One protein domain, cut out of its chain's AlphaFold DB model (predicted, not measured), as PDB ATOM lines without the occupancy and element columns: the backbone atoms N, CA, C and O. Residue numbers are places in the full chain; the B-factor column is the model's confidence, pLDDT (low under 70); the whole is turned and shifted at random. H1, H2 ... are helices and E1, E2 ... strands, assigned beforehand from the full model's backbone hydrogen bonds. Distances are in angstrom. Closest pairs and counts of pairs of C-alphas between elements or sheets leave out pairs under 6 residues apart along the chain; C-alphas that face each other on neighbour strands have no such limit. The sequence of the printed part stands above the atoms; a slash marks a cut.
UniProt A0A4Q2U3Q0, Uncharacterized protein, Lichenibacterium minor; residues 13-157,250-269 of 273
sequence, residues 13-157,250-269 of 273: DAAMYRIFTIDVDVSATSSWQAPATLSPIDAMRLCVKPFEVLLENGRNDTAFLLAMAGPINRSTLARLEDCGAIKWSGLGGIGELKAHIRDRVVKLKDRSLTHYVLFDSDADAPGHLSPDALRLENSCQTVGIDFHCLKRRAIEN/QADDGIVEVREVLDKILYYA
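What this domain is: This is residues 13 to 157 and 250 to 269 of the 273 residues of an uncharacterized protein of Lichenibacterium minor (UniProt A0A4Q2U3Q0). A small sheet of four parallel strands, in the order E2 E1 E3 E4, is the middle of three layers, with H3 and H8 over one face and H5 and H7 over the other. Beyond one end of the strands lie H2 and most of the long loop of residues 17 to 39. The printed part has 165 residues, with eight named helices and four named strands in the order H1 H2 E1 H3 H4 E2 H5 H6 E3 H7 E4 H8, a mixed class. It is compact, with a radius of gyration of the C-alphas of 16.2 A and spans of 52 by 35 by 25 A.

How they stand to each other: The inner strands E1, residues 51 to 55, and E3, residues 115 to 119, stand at 21 degrees, with N 54 and O 116 within hydrogen-bond range at 2.8 A. The edge strand E2, residues 86 to 90, pairs with E1 through N 53 and O 87, 2.8 A; the edge strand E4, residues 146 to 149, pairs with E3 through N 148 and O 117, 2.8 A. H8, residues 253 to 268, runs along the strands at a height over the sheet of 10.1 A. Its residues 255 to 262 touch H3, residues 58 to 68, on the same face; the closest C-alphas, of Met 68 and Ile 255, are 6.1 A apart. H4, residues 70 to 82, only grazes the sheet and forms a helical hairpin with H3, which it only just touches, with 3 pairs of C-alphas within 8 A. On the opposite face H5, residues 93 to 103, and H7, residues 131 to 143, touch at a shallow tilt of 25 degrees, the same way, closest at C-alphas 98 and 136, 5.9 A. H6, residues 111 to 114, is on that face, over none of the strands. H2, residues 40 to 47, and H1, residues 13 to 16, are not on the sheet. E1, H3 H4, E2 and E3, H7, E4 are strand-helix-strand units, parallel neighbours joined through helices; E2, H5 H6, E3 is a split one, with E1 between; each crossover is right-handed. Every O i to N i+4 pair is within hydrogen-bond range in H2, H3, H4, H5, H7 and H8; H1 and H6 are too short for one.

Where its parts are: E1 begins at C-alpha 51 (-21.024, 8.070, -41.002). H8 is 23.5 A long and ends at C-alpha 268 (-25.643, 3.134, -40.593); H7 measures 18.4 A and H4 18.1 A.

The domain as a whole: The C-alphas farthest apart, of Ser 27 and Asp 124, are 51.9 A apart. Residues 158 to 249 are not printed; C-alphas 157 and 250 are 16.6 A apart. The links H1 to H2 and E3 to H7 are long. Residues 13 to 19 and 250 have pLDDT under 70.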
ATOM      1  N   ASP A  13     -19.103 -12.011 -43.478       47.84
ATOM      2  CA  ASP A  13     -19.236 -10.667 -42.911       47.84
ATOM      3  C   ASP A  13     -20.632 -10.101 -43.231       47.84
ATOM      4  O   ASP A  13     -21.329  -9.634 -42.333       47.84
ATOM      5  N   ALA A  14     -21.125 -10.259 -44.463       42.88
ATOM      6  CA  ALA A  14     -22.460  -9.793 -44.863       42.88
ATOM      7  C   ALA A  14     -23.622 -10.449 -44.081       42.88
ATOM      8  O   ALA A  14     -24.677  -9.841 -43.924       42.88
ATOM      9  N   ALA A  15     -23.438 -11.673 -43.569       43.41
ATOM     10  CA  ALA A  15     -24.422 -12.348 -42.717       43.41
ATOM     11  C   ALA A  15     -24.346 -11.916 -41.237       43.41
ATOM     12  O   ALA A  15     -25.330 -12.056 -40.509       43.41
ATOM     13  N   MET A  16     -23.197 -11.401 -40.779       51.44
ATOM     14  CA  MET A  16     -23.029 -10.860 -39.423       51.44
ATOM     15  C   MET A  16     -23.373  -9.371 -39.321       51.44
ATOM     16  O   MET A  16     -23.781  -8.914 -38.252       51.44
ATOM     17  N   TYR A  17     -23.218  -8.611 -40.403       55.81
ATOM     18  CA  TYR A  17     -23.459  -7.173 -40.409       55.81
ATOM     19  C   TYR A  17     -24.851  -6.856 -40.947       55.81
ATOM     20  O   TYR A  17     -25.239  -7.282 -42.031       55.81
ATOM     21  N   ARG A  18     -25.631  -6.088 -40.176       56.09
ATOM     22  CA  ARG A  18     -26.921  -5.581 -40.648       56.09
ATOM     23  C   ARG A  18     -26.666  -4.617 -41.802       56.09
ATOM     24  O   ARG A  18     -26.101  -3.549 -41.597       56.09
ATOM     25  N   ILE A  19     -27.092  -5.000 -42.997       62.53
ATOM     26  CA  ILE A  19     -26.989  -4.163 -44.188       62.53
ATOM     27  C   ILE A  19     -28.095  -3.104 -44.111       62.53
ATOM     28  O   ILE A  19     -29.278  -3.441 -44.136       62.53
ATOM     29  N   PHE A  20     -27.724  -1.825 -44.015       71.00
ATOM     30  CA  PHE A  20     -28.663  -0.732 -44.261       71.00
ATOM     31  C   PHE A  20     -28.981  -0.677 -45.754       71.00
ATOM     32  O   PHE A  20     -28.099  -0.441 -46.581       71.00
ATOM     33  N   THR A  21     -30.243  -0.907 -46.100       75.62
ATOM     34  CA  THR A  21     -30.719  -0.853 -47.483       75.62
ATOM     35  C   THR A  21     -31.335   0.511 -47.771       75.62
ATOM     36  O   THR A  21     -32.113   1.037 -46.975       75.62
ATOM     37  N   ILE A  22     -30.987   1.068 -48.927       81.50
ATOM     38  CA  ILE A  22     -31.661   2.218 -49.529       81.50
ATOM     39  C   ILE A  22     -32.339   1.764 -50.813       81.50
ATOM     40  O   ILE A  22     -31.796   0.922 -51.532       81.50
ATOM     41  N   ASP A  23     -33.484   2.360 -51.122       85.69
ATOM     42  CA  ASP A  23     -34.111   2.174 -52.422       85.69
ATOM     43  C   ASP A  23     -33.512   3.176 -53.406       85.69
ATOM     44  O   ASP A  23     -33.358   4.360 -53.096       85.69
ATOM     45  N   VAL A  24     -33.157   2.709 -54.601       88.06
ATOM     46  CA  VAL A  24     -32.657   3.572 -55.674       88.06
ATOM     47  C   VAL A  24     -33.713   3.659 -56.763       88.06
ATOM     48  O   VAL A  24     -34.002   2.666 -57.427       88.06
ATOM     49  N   ASP A  25     -34.263   4.854 -56.964       88.56
ATOM     50  CA  ASP A  25     -35.246   5.133 -58.011       88.56
ATOM     51  C   ASP A  25     -34.656   6.116 -59.027       88.56
ATOM     52  O   ASP A  25     -34.279   7.245 -58.713       88.56
ATOM     53  N   VAL A  26     -34.575   5.662 -60.276       82.62
ATOM     54  CA  VAL A  26     -33.982   6.396 -61.402       82.62
ATOM     55  C   VAL A  26     -34.822   7.617 -61.800       82.62
ATOM     56  O   VAL A  26     -34.307   8.539 -62.432       82.62
ATOM     57  N   SER A  27     -36.104   7.634 -61.435       70.69
ATOM     58  CA  SER A  27     -37.081   8.653 -61.823       70.69
ATOM     59  C   SER A  27     -37.447   9.629 -60.700       70.69
ATOM     60  O   SER A  27     -38.099  10.644 -60.957       70.69
ATOM     61  N   ALA A  28     -37.012   9.361 -59.464       71.38
ATOM     62  CA  ALA A  28     -37.426  10.122 -58.292       71.38
ATOM     63  C   ALA A  28     -36.471  11.265 -57.920       71.38
ATOM     64  O   ALA A  28     -35.250  11.204 -58.072       71.38
ATOM     65  N   THR A  29     -37.054  12.305 -57.323       86.81
ATOM     66  CA  THR A  29     -36.300  13.233 -56.473       86.81
ATOM     67  C   THR A  29     -35.986  12.530 -55.153       86.81
ATOM     68  O   THR A  29     -36.883  11.952 -54.546       86.81
ATOM     69  N   SER A  30     -34.734  12.597 -54.695       91.38
ATOM     70  CA  SER A  30     -34.283  11.894 -53.489       91.38
ATOM     71  C   SER A  30     -35.063  12.291 -52.226       91.38
ATOM     72  O   SER A  30     -35.110  13.471 -51.858       91.38
ATOM     73  N   SER A  31     -35.587  11.288 -51.527       90.69
ATOM     74  CA  SER A  31     -36.139  11.346 -50.173       90.69
ATOM     75  C   SER A  31     -35.115  10.781 -49.186       90.69
ATOM     76  O   SER A  31     -34.734   9.616 -49.270       90.69
ATOM     77  N   TRP A  32     -34.653  11.617 -48.254       89.06
ATOM     78  CA  TRP A  32     -33.557  11.290 -47.329       89.06
ATOM     79  C   TRP A  32     -34.039  10.808 -45.950       89.06
ATOM     80  O   TRP A  32     -33.230  10.514 -45.067       89.06
ATOM     81  N   GLN A  33     -35.353  10.738 -45.739       82.94
ATOM     82  CA  GLN A  33     -35.962  10.153 -44.546       82.94
ATOM     83  C   GLN A  33     -36.024   8.631 -44.685       82.94
ATOM     84  O   GLN A  33     -36.352   8.141 -45.755       82.94
ATOM     85  N   ALA A  34     -35.736   7.884 -43.618       76.69
ATOM     86  CA  ALA A  34     -35.826   6.425 -43.641       76.69
ATOM     87  C   ALA A  34     -37.301   5.941 -43.685       76.69
ATOM     88  O   ALA A  34     -38.106   6.455 -42.903       76.69
ATOM     89  N   PRO A  35     -37.658   4.940 -44.523       80.69
ATOM     90  CA  PRO A  35     -36.814   4.308 -45.543       80.69
ATOM     91  C   PRO A  35     -36.520   5.275 -46.700       80.69
ATOM     92  O   PRO A  35     -37.429   5.884 -47.260       80.69
ATOM     93  N   ALA A  36     -35.234   5.443 -47.018       87.56
ATOM     94  CA  ALA A  36     -34.781   6.451 -47.970       87.56
ATOM     95  C   ALA A  36     -34.879   5.931 -49.406       87.56
ATOM     96  O   ALA A  36     -34.416   4.828 -49.701       87.56
ATOM     97  N   THR A  37     -35.413   6.767 -50.297       91.38
ATOM     98  CA  THR A  37     -35.471   6.514 -51.742       91.38
ATOM     99  C   THR A  37     -34.629   7.568 -52.439       91.38
ATOM    100  O   THR A  37     -34.979   8.747 -52.433       91.38
ATOM    101  N   LEU A  38     -33.496   7.175 -53.011       93.38
ATOM    102  CA  LEU A  38     -32.504   8.098 -53.554       93.38
ATOM    103  C   LEU A  38     -32.402   7.971 -55.072       93.38
ATOM    104  O   LEU A  38     -32.529   6.886 -55.634       93.38
ATOM    105  N   SER A  39     -32.091   9.081 -55.738       94.00
ATOM    106  CA  SER A  39     -31.612   9.011 -57.120       94.00
ATOM    107  C   SER A  39     -30.261   8.278 -57.180       94.00
ATOM    108  O   SER A  39     -29.502   8.316 -56.204       94.00
ATOM    109  N   PRO A  40     -29.877   7.681 -58.324       92.62
ATOM    110  CA  PRO A  40     -28.590   6.994 -58.454       92.62
ATOM    111  C   PRO A  40     -27.378   7.859 -58.074       92.62
ATOM    112  O   PRO A  40     -26.440   7.379 -57.443       92.62
ATOM    113  N   ILE A  41     -27.399   9.155 -58.413       92.19
ATOM    114  CA  ILE A  41     -26.302  10.086 -58.099       92.19
ATOM    115  C   ILE A  41     -26.180  10.303 -56.589       92.19
ATOM    116  O   ILE A  41     -25.074  10.307 -56.049       92.19
ATOM    117  N   ASP A  42     -27.305  10.489 -55.906       93.56
ATOM    118  CA  ASP A  42     -27.315  10.724 -54.465       93.56
ATOM    119  C   ASP A  42     -27.004   9.449 -53.673       93.56
ATOM    120  O   ASP A  42     -26.279   9.522 -52.681       93.56
ATOM    121  N   ALA A  43     -27.443   8.284 -54.157       91.56
ATOM    122  CA  ALA A  43     -27.036   6.989 -53.620       91.56
ATOM    123  C   ALA A  43     -25.511   6.803 -53.710       91.56
ATOM    124  O   ALA A  43     -24.868   6.516 -52.703       91.56
ATOM    125  N   MET A  44     -24.903   7.064 -54.877       90.00
ATOM    126  CA  MET A  44     -23.442   6.995 -55.040       90.00
ATOM    127  C   MET A  44     -22.704   7.956 -54.099       90.00
ATOM    128  O   MET A  44     -21.699   7.581 -53.499       90.00
ATOM    129  N   ARG A  45     -23.206   9.189 -53.939       91.69
ATOM    130  CA  ARG A  45     -22.632  10.168 -52.998       91.69
ATOM    131  C   ARG A  45     -22.717   9.693 -51.553       91.69
ATOM    132  O   ARG A  45     -21.765   9.889 -50.805       91.69
ATOM    133  N   LEU A  46     -23.833   9.081 -51.165       90.88
ATOM    134  CA  LEU A  46     -24.019   8.541 -49.822       90.88
ATOM    135  C   LEU A  46     -23.054   7.379 -49.539       90.88
ATOM    136  O   LEU A  46     -22.501   7.315 -48.443       90.88
ATOM    137  N   CYS A  47     -22.816   6.500 -50.520       86.88
ATOM    138  CA  CYS A  47     -21.926   5.341 -50.374       86.88
ATOM    139  C   CYS A  47     -20.474   5.718 -50.059       86.88
ATOM    140  O   CYS A  47     -19.794   4.973 -49.364       86.88
ATOM    141  N   VAL A  48     -19.997   6.864 -50.550       87.88
ATOM    142  CA  VAL A  48     -18.618   7.328 -50.311       87.88
ATOM    143  C   VAL A  48     -18.497   8.274 -49.115       87.88
ATOM    144  O   VAL A  48     -17.402   8.754 -48.818       87.88
ATOM    145  N   LYS A  49     -19.612   8.601 -48.450       91.94
ATOM    146  CA  LYS A  49     -19.626   9.555 -47.342       91.94
ATOM    147  C   LYS A  49     -19.534   8.816 -46.001       91.94
ATOM    148  O   LYS A  49     -20.354   7.923 -45.760       91.94
ATOM    149  N   PRO A  50     -18.614   9.218 -45.104       94.12
ATOM    150  CA  PRO A  50     -18.525   8.626 -43.776       94.12
ATOM    151  C   PRO A  50     -19.821   8.820 -42.991       94.12
ATOM    152  O   PRO A  50     -20.514   9.834 -43.135       94.12
ATOM    153  N   PHE A  51     -20.099   7.872 -42.104       95.38
ATOM    154  CA  PHE A  51     -21.024   8.070 -41.002       95.38
ATOM    155  C   PHE A  51     -20.295   8.789 -39.860       95.38
ATOM    156  O   PHE A  51     -19.359   8.257 -39.259       95.38
ATOM    157  N   GLU A  52     -20.675  10.036 -39.599       97.44
ATOM    158  CA  GLU A  52     -20.006  10.907 -38.640       97.44
ATOM    159  C   GLU A  52     -20.704  10.862 -37.276       97.44
ATOM    160  O   GLU A  52     -21.875  11.214 -37.138       97.44
ATOM    161  N   VAL A  53     -19.972  10.451 -36.243       98.12
ATOM    162  CA  VAL A  53     -20.454  10.447 -34.860       98.12
ATOM    163  C   VAL A  53     -19.913  11.687 -34.155       98.12
ATOM    164  O   VAL A  53     -18.705  11.834 -33.949       98.12
ATOM    165  N   LEU A  54     -20.820  12.593 -33.801       98.31
ATOM    166  CA  LEU A  54     -20.529  13.851 -33.126       98.31
ATOM    167  C   LEU A  54     -20.490  13.638 -31.612       98.31
ATOM    168  O   LEU A  54     -21.445  13.124 -31.023       98.31
ATOM    169  N   LEU A  55     -19.380  14.052 -31.005       97.88
ATOM    170  CA  LEU A  55     -19.028  13.833 -29.604       97.88
ATOM    171  C   LEU A  55     -18.591  15.152 -28.956       97.88
ATOM    172  O   LEU A  55     -18.066  16.054 -29.619       97.88
ATOM    173  N   GLU A  56     -18.733  15.258 -27.639       94.75
ATOM    174  CA  GLU A  56     -18.257  16.421 -26.887       94.75
ATOM    175  C   GLU A  56     -16.727  16.446 -26.807       94.75
ATOM    176  O   GLU A  56     -16.089  17.464 -27.096       94.75
ATOM    177  N   ASN A  57     -16.135  15.304 -26.464       93.56
ATOM    178  CA  ASN A  57     -14.708  15.059 -26.346       93.56
ATOM    179  C   ASN A  57     -14.333  13.799 -27.131       93.56
ATOM    180  O   ASN A  57     -14.207  12.706 -26.581       93.56
ATOM    181  N   GLY A  58     -14.051  13.975 -28.422       92.75
ATOM    182  CA  GLY A  58     -13.743  12.868 -29.330       92.75
ATOM    183  C   GLY A  58     -12.618  11.944 -28.853       92.75
ATOM    184  O   GLY A  58     -12.623  10.767 -29.168       92.75
ATOM    185  N   ARG A  59     -11.673  12.408 -28.024       94.12
ATOM    186  CA  ARG A  59     -10.634  11.516 -27.487       94.12
ATOM    187  C   ARG A  59     -11.178  10.549 -26.435       94.12
ATOM    188  O   ARG A  59     -10.846   9.366 -26.460       94.12
ATOM    189  N   ASN A  60     -11.926  11.059 -25.463       95.38
ATOM    190  CA  ASN A  60     -12.390  10.260 -24.330       95.38
ATOM    191  C   ASN A  60     -13.678   9.500 -24.660       95.38
ATOM    192  O   ASN A  60     -13.799   8.336 -24.285       95.38
ATOM    193  N   ASP A  61     -14.581  10.121 -25.412       96.94
ATOM    194  CA  ASP A  61     -15.880   9.550 -25.762       96.94
ATOM    195  C   ASP A  61     -15.721   8.412 -26.780       96.94
ATOM    196  O   ASP A  61     -16.324   7.351 -26.618       96.94
ATOM    197  N   THR A  62     -14.818   8.549 -27.761       96.44
ATOM    198  CA  THR A  62     -14.471   7.434 -28.661       96.44
ATOM    199  C   THR A  62     -13.826   6.288 -27.891       96.44
ATOM    200  O   THR A  62     -14.182   5.128 -28.089       96.44
ATOM    201  N   ALA A  63     -12.905   6.581 -26.964       95.88
ATOM    202  CA  ALA A  63     -12.298   5.537 -26.140       95.88
ATOM    203  C   ALA A  63     -13.347   4.796 -25.296       95.88
ATOM    204  O   ALA A  63     -13.268   3.572 -25.174       95.88
ATOM    205  N   PHE A  64     -14.323   5.522 -24.746       96.94
ATOM    206  CA  PHE A  64     -15.474   4.967 -24.042       96.94
ATOM    207  C   PHE A  64     -16.295   4.040 -24.947       96.94
ATOM    208  O   PHE A  64     -16.453   2.866 -24.612       96.94
ATOM    209  N   LEU A  65     -16.733   4.509 -26.118       96.94
ATOM    210  CA  LEU A  65     -17.501   3.703 -27.072       96.94
ATOM    211  C   LEU A  65     -16.765   2.420 -27.477       96.94
ATOM    212  O   LEU A  65     -17.320   1.323 -27.381       96.94
ATOM    213  N   LEU A  66     -15.484   2.529 -27.837       94.81
ATOM    214  CA  LEU A  66     -14.661   1.372 -28.195       94.81
ATOM    215  C   LEU A  66     -14.482   0.403 -27.019       94.81
ATOM    216  O   LEU A  66     -14.444  -0.812 -27.220       94.81
ATOM    217  N   ALA A  67     -14.371   0.901 -25.786       93.88
ATOM    218  CA  ALA A  67     -14.276   0.041 -24.614       93.88
ATOM    219  C   ALA A  67     -15.573  -0.749 -24.375       93.88
ATOM    220  O   ALA A  67     -15.494  -1.931 -24.042       93.88
ATOM    221  N   MET A  68     -16.732  -0.136 -24.620       94.62
ATOM    222  CA  MET A  68     -18.058  -0.727 -24.387       94.62
ATOM    223  C   MET A  68     -18.523  -1.688 -25.497       94.62
ATOM    224  O   MET A  68     -19.379  -2.542 -25.256       94.62
ATOM    225  N   ALA A  69     -17.935  -1.601 -26.694       91.38
ATOM    226  CA  ALA A  69     -18.350  -2.361 -27.874       91.38
ATOM    227  C   ALA A  69     -18.240  -3.890 -27.756       91.38
ATOM    228  O   ALA A  69     -18.912  -4.617 -28.479       91.38
ATOM    229  N   GLY A  70     -17.426  -4.412 -26.840       88.44
ATOM    230  CA  GLY A  70     -17.035  -5.820 -26.889       88.44
ATOM    231  C   GLY A  70     -16.036  -6.097 -28.025       88.44
ATOM    232  O   GLY A  70     -15.854  -5.257 -28.907       88.44
ATOM    233  N   PRO A  71     -15.363  -7.261 -28.039       88.12
ATOM    234  CA  PRO A  71     -14.242  -7.503 -28.952       88.12
ATOM    235  C   PRO A  71     -14.608  -7.419 -30.442       88.12
ATOM    236  O   PRO A  71     -13.912  -6.750 -31.199       88.12
ATOM    237  N   ILE A  72     -15.717  -8.046 -30.852       87.75
ATOM    238  CA  ILE A  72     -16.128  -8.138 -32.265       87.75
ATOM    239  C   ILE A  72     -16.496  -6.757 -32.827       87.75
ATOM    240  O   ILE A  72     -15.937  -6.322 -33.838       87.75
ATOM    241  N   ASN A  73     -17.391  -6.028 -32.152       90.00
ATOM    242  CA  ASN A  73     -17.805  -4.700 -32.607       90.00
ATOM    243  C   ASN A  73     -16.650  -3.696 -32.502       90.00
ATOM    244  O   ASN A  73     -16.516  -2.854 -33.377       90.00
ATOM    245  N   ARG A  74     -15.768  -3.806 -31.498       91.81
ATOM    246  CA  ARG A  74     -14.567  -2.958 -31.380       91.81
ATOM    247  C   ARG A  74     -13.645  -3.110 -32.589       91.81
ATOM    248  O   ARG A  74     -13.242  -2.102 -33.160       91.81
ATOM    249  N   SER A  75     -13.334  -4.345 -32.992       90.19
ATOM    250  CA  SER A  75     -12.534  -4.609 -34.198       90.19
ATOM    251  C   SER A  75     -13.229  -4.109 -35.464       90.19
ATOM    252  O   SER A  75     -12.579  -3.547 -36.341       90.19
ATOM    253  N   THR A  76     -14.553  -4.257 -35.538       90.19
ATOM    254  CA  THR A  76     -15.351  -3.765 -36.670       90.19
ATOM    255  C   THR A  76     -15.313  -2.238 -36.765       90.19
ATOM    256  O   THR A  76     -15.026  -1.703 -37.830       90.19
ATOM    257  N   LEU A  77     -15.547  -1.532 -35.655       92.31
ATOM    258  CA  LEU A  77     -15.490  -0.069 -35.587       92.31
ATOM    259  C   LEU A  77     -14.102   0.455 -35.958       92.31
ATOM    260  O   LEU A  77     -14.018   1.409 -36.720       92.31
ATOM    261  N   ALA A  78     -13.035  -0.191 -35.475       91.56
ATOM    262  CA  ALA A  78     -11.666   0.173 -35.838       91.56
ATOM    263  C   ALA A  78     -11.425   0.025 -37.350       91.56
ATOM    264  O   ALA A  78     -10.943   0.956 -37.982       91.56
ATOM    265  N   ARG A  79     -11.853  -1.093 -37.957       90.44
ATOM    266  CA  ARG A  79     -11.754  -1.298 -39.414       90.44
ATOM    267  C   ARG A  79     -12.533  -0.239 -40.203       90.44
ATOM    268  O   ARG A  79     -12.044   0.239 -41.221       90.44
ATOM    269  N   LEU A  80     -13.739   0.111 -39.749       91.44
ATOM    270  CA  LEU A  80     -14.580   1.133 -40.384       91.44
ATOM    271  C   LEU A  80     -13.997   2.543 -40.231       91.44
ATOM    272  O   LEU A  80     -14.120   3.360 -41.138       91.44
ATOM    273  N   GLU A  81     -13.359   2.842 -39.105       93.12
ATOM    274  CA  GLU A  81     -12.613   4.086 -38.917       93.12
ATOM    275  C   GLU A  81     -11.386   4.134 -39.844       93.12
ATOM    276  O   GLU A  81     -11.206   5.116 -40.564       93.12
ATOM    277  N   ASP A  82     -10.603   3.052 -39.908       92.06
ATOM    278  CA  ASP A  82      -9.388   2.952 -40.730       92.06
ATOM    279  C   ASP A  82      -9.671   3.122 -42.232       92.06
ATOM    280  O   ASP A  82      -8.880   3.740 -42.948       92.06
ATOM    281  N   CYS A  83     -10.804   2.607 -42.729       89.25
ATOM    282  CA  CYS A  83     -11.212   2.782 -44.127       89.25
ATOM    283  C   CYS A  83     -12.010   4.072 -44.393       89.25
ATOM    284  O   CYS A  83     -12.428   4.308 -45.527       89.25
ATOM    285  N   GLY A  84     -12.219   4.916 -43.376       91.38
ATOM    286  CA  GLY A  84     -12.938   6.185 -43.502       91.38
ATOM    287  C   GLY A  84     -14.457   6.052 -43.639       91.38
ATOM    288  O   GLY A  84     -15.112   7.006 -44.052       91.38
ATOM    289  N   ALA A  85     -15.029   4.896 -43.297       91.81
ATOM    290  CA  ALA A  85     -16.472   4.654 -43.262       91.81
ATOM    291  C   ALA A  85     -17.153   5.262 -42.026       91.81
ATOM    292  O   ALA A  85     -18.314   5.669 -42.093       91.81
ATOM    293  N   ILE A  86     -16.437   5.344 -40.902       94.69
ATOM    294  CA  ILE A  86     -16.856   6.059 -39.691       94.69
ATOM    295  C   ILE A  86     -15.884   7.201 -39.423       94.69
ATOM    296  O   ILE A  86     -14.674   7.058 -39.584       94.69
ATOM    297  N   LYS A  87     -16.417   8.330 -38.958       96.31
ATOM    298  CA  LYS A  87     -15.623   9.456 -38.470       96.31
ATOM    299  C   LYS A  87     -16.079   9.859 -37.073       96.31
ATOM    300  O   LYS A  87     -17.235  10.228 -36.890       96.31
ATOM    301  N   TRP A  88     -15.167   9.861 -36.105       97.19
ATOM    302  CA  TRP A  88     -15.424  10.415 -34.774       97.19
ATOM    303  C   TRP A  88     -15.047  11.895 -34.729       97.19
ATOM    304  O   TRP A  88     -13.899  12.259 -34.991       97.19
ATOM    305  N   SER A  89     -15.990  12.751 -34.349       96.94
ATOM    306  CA  SER A  89     -15.788  14.200 -34.333       96.94
ATOM    307  C   SER A  89     -16.016  14.776 -32.946       96.94
ATOM    308  O   SER A  89     -17.147  14.965 -32.514       96.94
ATOM    309  N   GLY A  90     -14.917  15.087 -32.254       94.56
ATOM    310  CA  GLY A  90     -14.936  15.820 -30.991       94.56
ATOM    311  C   GLY A  90     -15.055  17.323 -31.215       94.56
ATOM    312  O   GLY A  90     -14.163  17.907 -31.829       94.56
ATOM    313  N   LEU A  91     -16.123  17.943 -30.709       92.88
ATOM    314  CA  LEU A  91     -16.448  19.341 -31.019       92.88
ATOM    315  C   LEU A  91     -16.141  20.344 -29.900       92.88
ATOM    316  O   LEU A  91     -16.118  21.535 -30.177       92.88
ATOM    317  N   GLY A  92     -15.814  19.899 -28.684       83.75
ATOM    318  CA  GLY A  92     -15.416  20.797 -27.592       83.75
ATOM    319  C   GLY A  92     -16.552  21.117 -26.623       83.75
ATOM    320  O   GLY A  92     -16.783  22.275 -26.287       83.75
ATOM    321  N   GLY A  93     -17.233  20.077 -26.141       90.31
ATOM    322  CA  GLY A  93     -18.329  20.188 -25.176       90.31
ATOM    323  C   GLY A  93     -19.696  20.451 -25.809       90.31
ATOM    324  O   GLY A  93     -19.826  20.724 -27.006       90.31
ATOM    325  N   ILE A  94     -20.732  20.388 -24.975       91.94
ATOM    326  CA  ILE A  94     -22.132  20.450 -25.409       91.94
ATOM    327  C   ILE A  94     -22.516  21.743 -26.155       91.94
ATOM    328  O   ILE A  94     -23.347  21.723 -27.062       91.94
ATOM    329  N   GLY A  95     -21.901  22.881 -25.813       91.25
ATOM    330  CA  GLY A  95     -22.169  24.172 -26.459       91.25
ATOM    331  C   GLY A  95     -21.718  24.212 -27.921       91.25
ATOM    332  O   GLY A  95     -22.501  24.574 -28.803       91.25
ATOM    333  N   GLU A  96     -20.486  23.774 -28.178       94.94
ATOM    334  CA  GLU A  96     -19.913  23.690 -29.525       94.94
ATOM    335  C   GLU A  96     -20.615  22.622 -30.367       94.94
ATOM    336  O   GLU A  96     -20.912  22.843 -31.543       94.94
ATOM    337  N   LEU A  97     -20.975  21.496 -29.744       95.31
ATOM    338  CA  LEU A  97     -21.763  20.439 -30.374       95.31
ATOM    339  C   LEU A  97     -23.104  20.978 -30.906       95.31
ATOM    340  O   LEU A  97     -23.449  20.774 -32.073       95.31
ATOM    341  N   LYS A  98     -23.826  21.759 -30.093       95.19
ATOM    342  CA  LYS A  98     -25.075  22.418 -30.510       95.19
ATOM    343  C   LYS A  98     -24.867  23.428 -31.636       95.19
ATOM    344  O   LYS A  98     -25.660  23.458 -32.579       95.19
ATOM    345  N   ALA A  99     -23.830  24.262 -31.543       94.94
ATOM    346  CA  ALA A  99     -23.516  25.242 -32.582       94.94
ATOM    347  C   ALA A  99     -23.218  24.549 -33.918       94.94
ATOM    348  O   ALA A  99     -23.763  24.933 -34.953       94.94
ATOM    349  N   HIS A 100     -22.447  23.460 -33.891       96.38
ATOM    350  CA  HIS A 100     -22.135  22.669 -35.074       96.38
ATOM    351  C   HIS A 100     -23.387  22.094 -35.750       96.38
ATOM    352  O   HIS A 100     -23.537  22.200 -36.972       96.38
ATOM    353  N   ILE A 101     -24.313  21.533 -34.965       96.44
ATOM    354  CA  ILE A 101     -25.572  20.983 -35.487       96.44
ATOM    355  C   ILE A 101     -26.400  22.079 -36.167       96.44
ATOM    356  O   ILE A 101     -26.821  21.921 -37.318       96.44
ATOM    357  N   ARG A 102     -26.580  23.215 -35.484       95.06
ATOM    358  CA  ARG A 102     -27.355  24.359 -35.979       95.06
ATOM    359  C   ARG A 102     -26.733  25.007 -37.217       95.06
ATOM    360  O   ARG A 102     -27.457  25.408 -38.120       95.06
ATOM    361  N   ASP A 103     -25.413  25.135 -37.268       95.69
ATOM    362  CA  ASP A 103     -24.761  25.964 -38.287       95.69
ATOM    363  C   ASP A 103     -24.314  25.160 -39.512       95.69
ATOM    364  O   ASP A 103     -24.170  25.730 -40.604       95.69
ATOM    365  N   ARG A 104     -24.099  23.846 -39.353       96.12
ATOM    366  CA  ARG A 104     -23.577  22.963 -40.405       96.12
ATOM    367  C   ARG A 104     -24.518  21.809 -40.718       96.12
ATOM    368  O   ARG A 104     -24.981  21.721 -41.853       96.12
ATOM    369  N   VAL A 105     -24.833  20.964 -39.736       96.50
ATOM    370  CA  VAL A 105     -25.560  19.701 -39.975       96.50
ATOM    371  C   VAL A 105     -26.965  19.946 -40.520       96.50
ATOM    372  O   VAL A 105     -27.384  19.259 -41.448       96.50
ATOM    373  N   VAL A 106     -27.673  20.972 -40.034       96.31
ATOM    374  CA  VAL A 106     -29.036  21.299 -40.502       96.31
ATOM    375  C   VAL A 106     -29.126  21.565 -42.010       96.31
ATOM    376  O   VAL A 106     -30.171  21.357 -42.619       96.31
ATOM    377  N   LYS A 107     -28.026  22.004 -42.633       96.19
ATOM    378  CA  LYS A 107     -27.969  22.335 -44.066       96.19
ATOM    379  C   LYS A 107     -27.785  21.098 -44.947       96.19
ATOM    380  O   LYS A 107     -27.917  21.192 -46.166       96.19
ATOM    381  N   LEU A 108     -27.462  19.951 -44.354       95.12
ATOM    382  CA  LEU A 108     -27.200  18.708 -45.065       95.12
ATOM    383  C   LEU A 108     -28.507  17.947 -45.293       95.12
ATOM    384  O   LEU A 108     -29.252  17.667 -44.354       95.12
ATOM    385  N   LYS A 109     -28.801  17.599 -46.547       93.44
ATOM    386  CA  LYS A 109     -30.017  16.843 -46.895       93.44
ATOM    387  C   LYS A 109     -29.976  15.406 -46.373       93.44
ATOM    388  O   LYS A 109     -31.009  14.866 -46.016       93.44
ATOM    389  N   ASP A 110     -28.778  14.845 -46.266       93.69
ATOM    390  CA  ASP A 110     -28.478  13.456 -45.916       93.69
ATOM    391  C   ASP A 110     -28.135  13.248 -44.431       93.69
ATOM    392  O   ASP A 110     -27.649  12.187 -44.039       93.69
ATOM    393  N   ARG A 111     -28.339  14.269 -43.590       94.88
ATOM    394  CA  ARG A 111     -27.931  14.274 -42.174       94.88
ATOM    395  C   ARG A 111     -28.467  13.093 -41.363       94.88
ATOM    396  O   ARG A 111     -27.706  12.519 -40.597       94.88
ATOM    397  N   SER A 112     -29.714  12.687 -41.591       92.88
ATOM    398  CA  SER A 112     -30.360  11.532 -40.946       92.88
ATOM    399  C   SER A 112     -29.649  10.205 -41.219       92.88
ATOM    400  O   SER A 112     -29.736   9.289 -40.414       92.88
ATOM    401  N   LEU A 113     -28.942  10.094 -42.347       92.88
ATOM    402  CA  LEU A 113     -28.250   8.872 -42.770       92.88
ATOM    403  C   LEU A 113     -26.737   8.942 -42.565       92.88
ATOM    404  O   LEU A 113     -26.030   7.977 -42.858       92.88
ATOM    405  N   THR A 114     -26.213  10.099 -42.158       94.69
ATOM    406  CA  THR A 114     -24.767  10.383 -42.158       94.69
ATOM    407  C   THR A 114     -24.258  10.915 -40.832       94.69
ATOM    408  O   THR A 114     -23.050  11.059 -40.698       94.69
ATOM    409  N   HIS A 115     -25.137  11.220 -39.876       96.94
ATOM    410  CA  HIS A 115     -24.750  11.779 -38.589       96.94
ATOM    411  C   HIS A 115     -25.440  11.060 -37.436       96.94
ATOM    412  O   HIS A 115     -26.616  10.709 -37.517       96.94
ATOM    413  N   TYR A 116     -24.705  10.932 -36.339       97.62
ATOM    414  CA  TYR A 116     -25.217  10.511 -35.042       97.62
ATOM    415  C   TYR A 116     -24.641  11.405 -33.953       97.62
ATOM    416  O   TYR A 116     -23.492  11.831 -34.058       97.62
ATOM    417  N   VAL A 117     -25.400  11.671 -32.893       98.31
ATOM    418  CA  VAL A 117     -24.918  12.475 -31.759       98.31
ATOM    419  C   VAL A 117     -24.941  11.657 -30.475       98.31
ATOM    420  O   VAL A 117     -25.966  11.078 -30.131       98.31
ATOM    421  N   LEU A 118     -23.834  11.644 -29.735       98.25
ATOM    422  CA  LEU A 118     -23.776  11.088 -28.383       98.25
ATOM    423  C   LEU A 118     -23.277  12.159 -27.415       98.25
ATOM    424  O   LEU A 118     -22.285  12.831 -27.696       98.25
ATOM    425  N   PHE A 119     -23.958  12.302 -26.281       98.06
ATOM    426  CA  PHE A 119     -23.611  13.288 -25.259       98.06
ATOM    427  C   PHE A 119     -24.018  12.827 -23.856       98.06
ATOM    428  O   PHE A 119     -24.876  11.950 -23.685       98.06
ATOM    429  N   ASP A 120     -23.383  13.429 -22.855       97.19
ATOM    430  CA  ASP A 120     -23.659  13.184 -21.442       97.19
ATOM    431  C   ASP A 120     -25.021  13.800 -21.054       97.19
ATOM    432  O   ASP A 120     -25.417  14.849 -21.565       97.19
ATOM    433  N   SER A 121     -25.774  13.180 -20.135       97.19
ATOM    434  CA  SER A 121     -27.017  13.802 -19.635       97.19
ATOM    435  C   SER A 121     -26.765  14.944 -18.663       97.19
ATOM    436  O   SER A 121     -27.647  15.785 -18.449       97.19
ATOM    437  N   ASP A 122     -25.596  14.936 -18.017       96.56
ATOM    438  CA  ASP A 122     -25.258  15.780 -16.874       96.56
ATOM    439  C   ASP A 122     -26.338  15.764 -15.776       96.56
ATOM    440  O   ASP A 122     -26.479  16.700 -14.984       96.56
ATOM    441  N   ALA A 123     -27.108  14.675 -15.713       96.25
ATOM    442  CA  ALA A 123     -28.250  14.549 -14.833       96.25
ATOM    443  C   ALA A 123     -27.827  14.475 -13.360       96.25
ATOM    444  O   ALA A 123     -26.936  13.718 -12.959       96.25
ATOM    445  N   ASP A 124     -28.521  15.241 -12.523       96.06
ATOM    446  CA  ASP A 124     -28.351  15.215 -11.070       96.06
ATOM    447  C   ASP A 124     -29.120  14.066 -10.396       96.06
ATOM    448  O   ASP A 124     -28.838  13.737  -9.242       96.06
ATOM    449  N   ALA A 125     -30.069  13.450 -11.110       96.69
ATOM    450  CA  ALA A 125     -30.858  12.317 -10.647       96.69
ATOM    451  C   ALA A 125     -31.423  11.481 -11.814       96.69
ATOM    452  O   ALA A 125     -31.567  12.016 -12.916       96.69
ATOM    453  N   PRO A 126     -31.798  10.206 -11.577       96.75
ATOM    454  CA  PRO A 126     -32.432   9.369 -12.591       96.75
ATOM    455  C   PRO A 126     -33.657  10.031 -13.226       96.75
ATOM    456  O   PRO A 126     -34.441  10.695 -12.543       96.75
ATOM    457  N   GLY A 127     -33.822   9.836 -14.534       93.94
ATOM    458  CA  GLY A 127     -34.966  10.354 -15.292       93.94
ATOM    459  C   GLY A 127     -34.965  11.870 -15.505       93.94
ATOM    460  O   GLY A 127     -35.948  12.402 -16.012       93.94
ATOM    461  N   HIS A 128     -33.893  12.567 -15.128       93.88
ATOM    462  CA  HIS A 128     -33.720  13.994 -15.391       93.88
ATOM    463  C   HIS A 128     -32.654  14.204 -16.463       93.88
ATOM    464  O   HIS A 128     -31.784  13.362 -16.657       93.88
ATOM    465  N   LEU A 129     -32.698  15.360 -17.119       95.25
ATOM    466  CA  LEU A 129     -31.639  15.857 -17.989       95.25
ATOM    467  C   LEU A 129     -31.177  17.212 -17.468       95.25
ATOM    468  O   LEU A 129     -31.976  17.979 -16.917       95.25
ATOM    469  N   SER A 130     -29.901  17.536 -17.668       95.75
ATOM    470  CA  SER A 130     -29.466  18.916 -17.496       95.75
ATOM    471  C   SER A 130     -30.184  19.823 -18.513       95.75
ATOM    472  O   SER A 130     -30.570  19.373 -19.599       95.75
ATOM    473  N   PRO A 131     -30.352  21.125 -18.220       96.06
ATOM    474  CA  PRO A 131     -30.939  22.052 -19.181       96.06
ATOM    475  C   PRO A 131     -30.188  22.100 -20.521       96.06
ATOM    476  O   PRO A 131     -30.808  22.350 -21.553       96.06
ATOM    477  N   ASP A 132     -28.870  21.881 -20.527       96.06
ATOM    478  CA  ASP A 132     -28.082  21.848 -21.761       96.06
ATOM    479  C   ASP A 132     -28.275  20.558 -22.552       96.06
ATOM    480  O   ASP A 132     -28.480  20.648 -23.767       96.06
ATOM    481  N   ALA A 133     -28.320  19.404 -21.877       97.06
ATOM    482  CA  ALA A 133     -28.649  18.116 -22.485       97.06
ATOM    483  C   ALA A 133     -30.038  18.146 -23.137       97.06
ATOM    484  O   ALA A 133     -30.167  17.818 -24.315       97.06
ATOM    485  N   LEU A 134     -31.054  18.666 -22.438       97.38
ATOM    486  CA  LEU A 134     -32.405  18.818 -22.990       97.38
ATOM    487  C   LEU A 134     -32.434  19.745 -24.218       97.38
ATOM    488  O   LEU A 134     -33.111  19.477 -25.209       97.38
ATOM    489  N   ARG A 135     -31.685  20.856 -24.186       97.06
ATOM    490  CA  ARG A 135     -31.593  21.761 -25.342       97.06
ATOM    491  C   ARG A 135     -30.899  21.108 -26.539       97.06
ATOM    492  O   ARG A 135     -31.260  21.428 -27.673       97.06
ATOM    493  N   LEU A 136     -29.881  20.280 -26.309       97.38
ATOM    494  CA  LEU A 136     -29.210  19.538 -27.375       97.38
ATOM    495  C   LEU A 136     -30.139  18.466 -27.955       97.38
ATOM    496  O   LEU A 136     -30.315  18.439 -29.167       97.38
ATOM    497  N   GLU A 137     -30.811  17.686 -27.107       97.75
ATOM    498  CA  GLU A 137     -31.841  16.722 -27.514       97.75
ATOM    499  C   GLU A 137     -32.891  17.368 -28.432       97.75
ATOM    500  O   GLU A 137     -33.084  16.925 -29.567       97.75
ATOM    501  N   ASN A 138     -33.486  18.485 -28.005       97.19
ATOM    502  CA  ASN A 138     -34.473  19.211 -28.808       97.19
ATOM    503  C   ASN A 138     -33.892  19.707 -30.144       97.19
ATOM    504  O   ASN A 138     -34.591  19.743 -31.158       97.19
ATOM    505  N   SER A 139     -32.610  20.088 -30.161       96.94
ATOM    506  CA  SER A 139     -31.923  20.515 -31.385       96.94
ATOM    507  C   SER A 139     -31.756  19.346 -32.356       96.94
ATOM    508  O   SER A 139     -32.051  19.499 -33.540       96.94
ATOM    509  N   CYS A 140     -31.353  18.169 -31.869       97.38
ATOM    510  CA  CYS A 140     -31.237  16.959 -32.682       97.38
ATOM    511  C   CYS A 140     -32.595  16.533 -33.259       97.38
ATOM    512  O   CYS A 140     -32.697  16.299 -34.463       97.38
ATOM    513  N   GLN A 141     -33.648  16.527 -32.432       96.56
ATOM    514  CA  GLN A 141     -35.017  16.214 -32.859       96.56
ATOM    515  C   GLN A 141     -35.522  17.189 -33.929       96.56
ATOM    516  O   GLN A 141     -36.021  16.763 -34.967       96.56
ATOM    517  N   THR A 142     -35.341  18.496 -33.712       95.69
ATOM    518  CA  THR A 142     -35.764  19.540 -34.662       95.69
ATOM    519  C   THR A 142     -35.047  19.404 -36.003       95.69
ATOM    520  O   THR A 142     -35.642  19.606 -37.061       95.69
ATOM    521  N   VAL A 143     -33.757  19.065 -35.973       95.25
ATOM    522  CA  VAL A 143     -32.962  18.879 -37.188       95.25
ATOM    523  C   VAL A 143     -33.276  17.536 -37.864       95.25
ATOM    524  O   VAL A 143     -33.167  17.445 -39.087       95.25
ATOM    525  N   GLY A 144     -33.717  16.520 -37.123       94.62
ATOM    526  CA  GLY A 144     -33.977  15.177 -37.644       94.62
ATOM    527  C   GLY A 144     -32.694  14.362 -37.814       94.62
ATOM    528  O   GLY A 144     -32.477  13.769 -38.869       94.62
ATOM    529  N   ILE A 145     -31.819  14.396 -36.805       94.81
ATOM    530  CA  ILE A 145     -30.655  13.503 -36.691       94.81
ATOM    531  C   ILE A 145     -30.866  12.537 -35.535       94.81
ATOM    532  O   ILE A 145     -31.425  12.923 -34.508       94.81
ATOM    533  N   ASP A 146     -30.384  11.307 -35.692       95.69
ATOM    534  CA  ASP A 146     -30.389  10.331 -34.609       95.69
ATOM    535  C   ASP A 146     -29.379  10.735 -33.530       95.69
ATOM    536  O   ASP A 146     -28.309  11.295 -33.797       95.69
ATOM    537  N   PHE A 147     -29.734  10.464 -32.279       97.81
ATOM    538  CA  PHE A 147     -28.904  10.798 -31.137       97.81
ATOM    539  C   PHE A 147     -29.164   9.860 -29.963       97.81
ATOM    540  O   PHE A 147     -30.164   9.139 -29.916       97.81
ATOM    541  N   HIS A 148     -28.268   9.920 -28.984       98.31
ATOM    542  CA  HIS A 148     -28.455   9.311 -27.680       98.31
ATOM    543  C   HIS A 148     -27.888  10.202 -26.583       98.31
ATOM    544  O   HIS A 148     -26.742  10.645 -26.651       98.31
ATOM    545  N   CYS A 149     -28.702  10.431 -25.560       98.06
ATOM    546  CA  CYS A 149     -28.279  11.045 -24.315       98.06
ATOM    547  C   CYS A 149     -28.039   9.932 -23.290       98.06
ATOM    548  O   CYS A 149     -28.928   9.110 -23.051       98.06
ATOM    549  N   LEU A 150     -26.839   9.876 -22.712       98.00
ATOM    550  CA  LEU A 150     -26.483   8.824 -21.759       98.00
ATOM    551  C   LEU A 150     -27.375   8.864 -20.510       98.00
ATOM    552  O   LEU A 150     -27.563   9.913 -19.900       98.00
ATOM    553  N   LYS A 151     -27.890   7.706 -20.082       97.50
ATOM    554  CA  LYS A 151     -28.789   7.588 -18.919       97.50
ATOM    555  C   LYS A 151     -28.095   7.891 -17.593       97.50
ATOM    556  O   LYS A 151     -28.757   8.293 -16.640       97.50
ATOM    557  N   ARG A 152     -26.789   7.631 -17.493       97.69
ATOM    558  CA  ARG A 152     -25.974   8.046 -16.339       97.69
ATOM    559  C   ARG A 152     -25.456   9.458 -16.585       97.69
ATOM    560  O   ARG A 152     -25.418   9.911 -17.725       97.69
ATOM    561  N   ARG A 153     -25.011  10.135 -15.524       97.56
ATOM    562  CA  ARG A 153     -24.605  11.546 -15.598       97.56
ATOM    563  C   ARG A 153     -23.582  11.819 -16.701       97.56
ATOM    564  O   ARG A 153     -23.783  12.749 -17.467       97.56
ATOM    565  N   ALA A 154     -22.500  11.044 -16.731       97.44
ATOM    566  CA  ALA A 154     -21.406  11.204 -17.680       97.44
ATOM    567  C   ALA A 154     -20.691   9.873 -17.950       97.44
ATOM    568  O   ALA A 154     -20.860   8.911 -17.185       97.44
ATOM    569  N   ILE A 155     -19.827   9.820 -18.971       97.19
ATOM    570  CA  ILE A 155     -19.039   8.614 -19.289       97.19
ATOM    571  C   ILE A 155     -18.241   8.074 -18.092       97.19
ATOM    572  O   ILE A 155     -18.064   6.863 -17.968       97.19
ATOM    573  N   GLU A 156     -17.777   8.908 -17.152       96.56
ATOM    574  CA  GLU A 156     -17.047   8.416 -15.973       96.56
ATOM    575  C   GLU A 156     -17.924   7.567 -15.037       96.56
ATOM    576  O   GLU A 156     -17.402   6.712 -14.316       96.56
ATOM    577  N   ASN A 157     -19.246   7.752 -15.067       97.19
ATOM    578  CA  ASN A 157     -20.212   6.971 -14.290       97.19
ATOM    579  C   ASN A 157     -20.483   5.578 -14.893       97.19
ATOM    580  O   ASN A 157     -21.162   4.761 -14.265       97.19
ATOM    581  N   GLN A 250     -21.388  -8.674 -18.774       67.75
ATOM    582  CA  GLN A 250     -22.491  -8.555 -19.750       67.75
ATOM    583  C   GLN A 250     -23.823  -8.040 -19.179       67.75
ATOM    584  O   GLN A 250     -24.684  -7.623 -19.944       67.75
ATOM    585  N   ALA A 251     -24.000  -8.050 -17.854       75.25
ATOM    586  CA  ALA A 251     -25.283  -7.753 -17.201       75.25
ATOM    587  C   ALA A 251     -25.413  -6.317 -16.648       75.25
ATOM    588  O   ALA A 251     -26.399  -6.004 -15.980       75.25
ATOM    589  N   ASP A 252     -24.424  -5.446 -16.868       87.06
ATOM    590  CA  ASP A 252     -24.524  -4.045 -16.449       87.06
ATOM    591  C   ASP A 252     -25.411  -3.263 -17.431       87.06
ATOM    592  O   ASP A 252     -25.197  -3.293 -18.642       87.06
ATOM    593  N   ASP A 253     -26.406  -2.540 -16.913       89.12
ATOM    594  CA  ASP A 253     -27.371  -1.781 -17.722       89.12
ATOM    595  C   ASP A 253     -26.721  -0.686 -18.570       89.12
ATOM    596  O   ASP A 253     -27.231  -0.361 -19.639       89.12
ATOM    597  N   GLY A 254     -25.581  -0.150 -18.126       91.81
ATOM    598  CA  GLY A 254     -24.822   0.816 -18.903       91.81
ATOM    599  C   GLY A 254     -24.123   0.178 -20.104       91.81
ATOM    600  O   GLY A 254     -23.984   0.818 -21.140       91.81
ATOM    601  N   ILE A 255     -23.719  -1.092 -20.004       91.81
ATOM    602  CA  ILE A 255     -23.153  -1.841 -21.136       91.81
ATOM    603  C   ILE A 255     -24.238  -2.168 -22.156       91.81
ATOM    604  O   ILE A 255     -24.008  -1.993 -23.351       91.81
ATOM    605  N   VAL A 256     -25.420  -2.589 -21.699       92.44
ATOM    606  CA  VAL A 256     -26.571  -2.836 -22.583       92.44
ATOM    607  C   VAL A 256     -26.945  -1.565 -23.342       92.44
ATOM    608  O   VAL A 256     -26.990  -1.582 -24.568       92.44
ATOM    609  N   GLU A 257     -27.113  -0.449 -22.630       95.75
ATOM    610  CA  GLU A 257     -27.431   0.852 -23.223       95.75
ATOM    611  C   GLU A 257     -26.434   1.257 -24.318       95.75
ATOM    612  O   GLU A 257     -26.828   1.617 -25.425       95.75
ATOM    613  N   VAL A 258     -25.131   1.197 -24.032       96.25
ATOM    614  CA  VAL A 258     -24.121   1.643 -25.000       96.25
ATOM    615  C   VAL A 258     -24.010   0.674 -26.177       96.25
ATOM    616  O   VAL A 258     -23.744   1.104 -27.294       96.25
ATOM    617  N   ARG A 259     -24.254  -0.625 -25.978       93.00
ATOM    618  CA  ARG A 259     -24.292  -1.584 -27.091       93.00
ATOM    619  C   ARG A 259     -25.449  -1.313 -28.046       93.00
ATOM    620  O   ARG A 259     -25.226  -1.354 -29.248       93.00
ATOM    621  N   GLU A 260     -26.619  -0.928 -27.545       93.12
ATOM    622  CA  GLU A 260     -27.735  -0.499 -28.403       93.12
ATOM    623  C   GLU A 260     -27.369   0.735 -29.248       93.12
ATOM    624  O   GLU A 260     -27.727   0.820 -30.423       93.12
ATOM    625  N   VAL A 261     -26.618   1.684 -28.675       95.38
ATOM    626  CA  VAL A 261     -26.075   2.838 -29.415       95.38
ATOM    627  C   VAL A 261     -25.103   2.388 -30.504       95.38
ATOM    628  O   VAL A 261     -25.176   2.851 -31.640       95.38
ATOM    629  N   LEU A 262     -24.193   1.476 -30.173       94.88
ATOM    630  CA  LEU A 262     -23.196   0.971 -31.112       94.88
ATOM    631  C   LEU A 262     -23.818   0.155 -32.242       94.88
ATOM    632  O   LEU A 262     -23.373   0.283 -33.378       94.88
ATOM    633  N   ASP A 263     -24.864  -0.617 -31.961       91.00
ATOM    634  CA  ASP A 263     -25.613  -1.348 -32.979       91.00
ATOM    635  C   ASP A 263     -26.267  -0.384 -33.979       91.00
ATOM    636  O   ASP A 263     -26.259  -0.653 -35.179       91.00
ATOM    637  N   LYS A 264     -26.772   0.771 -33.519       90.75
ATOM    638  CA  LYS A 264     -27.275   1.832 -34.412       90.75
ATOM    639  C   LYS A 264     -26.160   2.462 -35.245       90.75
ATOM    640  O   LYS A 264     -26.341   2.667 -36.442       90.75
ATOM    641  N   ILE A 265     -25.009   2.758 -34.638       93.19
ATOM    642  CA  ILE A 265     -23.854   3.315 -35.362       93.19
ATOM    643  C   ILE A 265     -23.388   2.333 -36.443       93.19
ATOM    644  O   ILE A 265     -23.216   2.728 -37.591       93.19
ATOM    645  N   LEU A 266     -23.232   1.054 -36.095       91.12
ATOM    646  CA  LEU A 266     -22.830  -0.001 -37.027       91.12
ATOM    647  C   LEU A 266     -23.872  -0.245 -38.118       91.12
ATOM    648  O   LEU A 266     -23.491  -0.534 -39.244       91.12
ATOM    649  N   TYR A 267     -25.160  -0.101 -37.804       87.00
ATOM    650  CA  TYR A 267     -26.230  -0.218 -38.789       87.00
ATOM    651  C   TYR A 267     -26.096   0.818 -39.911       87.00
ATOM    652  O   TYR A 267     -26.257   0.475 -41.076       87.00
ATOM    653  N   TYR A 268     -25.774   2.073 -39.587       86.31
ATOM    654  CA  TYR A 268     -25.643   3.134 -40.593       86.31
ATOM    655  C   TYR A 268     -24.236   3.291 -41.174       86.31
ATOM    656  O   TYR A 268     -24.080   3.918 -42.226       86.31
ATOM    657  N   ALA A 269     -23.211   2.765 -40.503       85.12
ATOM    658  CA  ALA A 269     -21.844   2.807 -40.989       85.12
ATOM    659  C   ALA A 269     -21.693   1.948 -42.249       85.12
ATOM    660  O   ALA A 269     -21.905   0.738 -42.241       85.12
TER     661      ALA A 269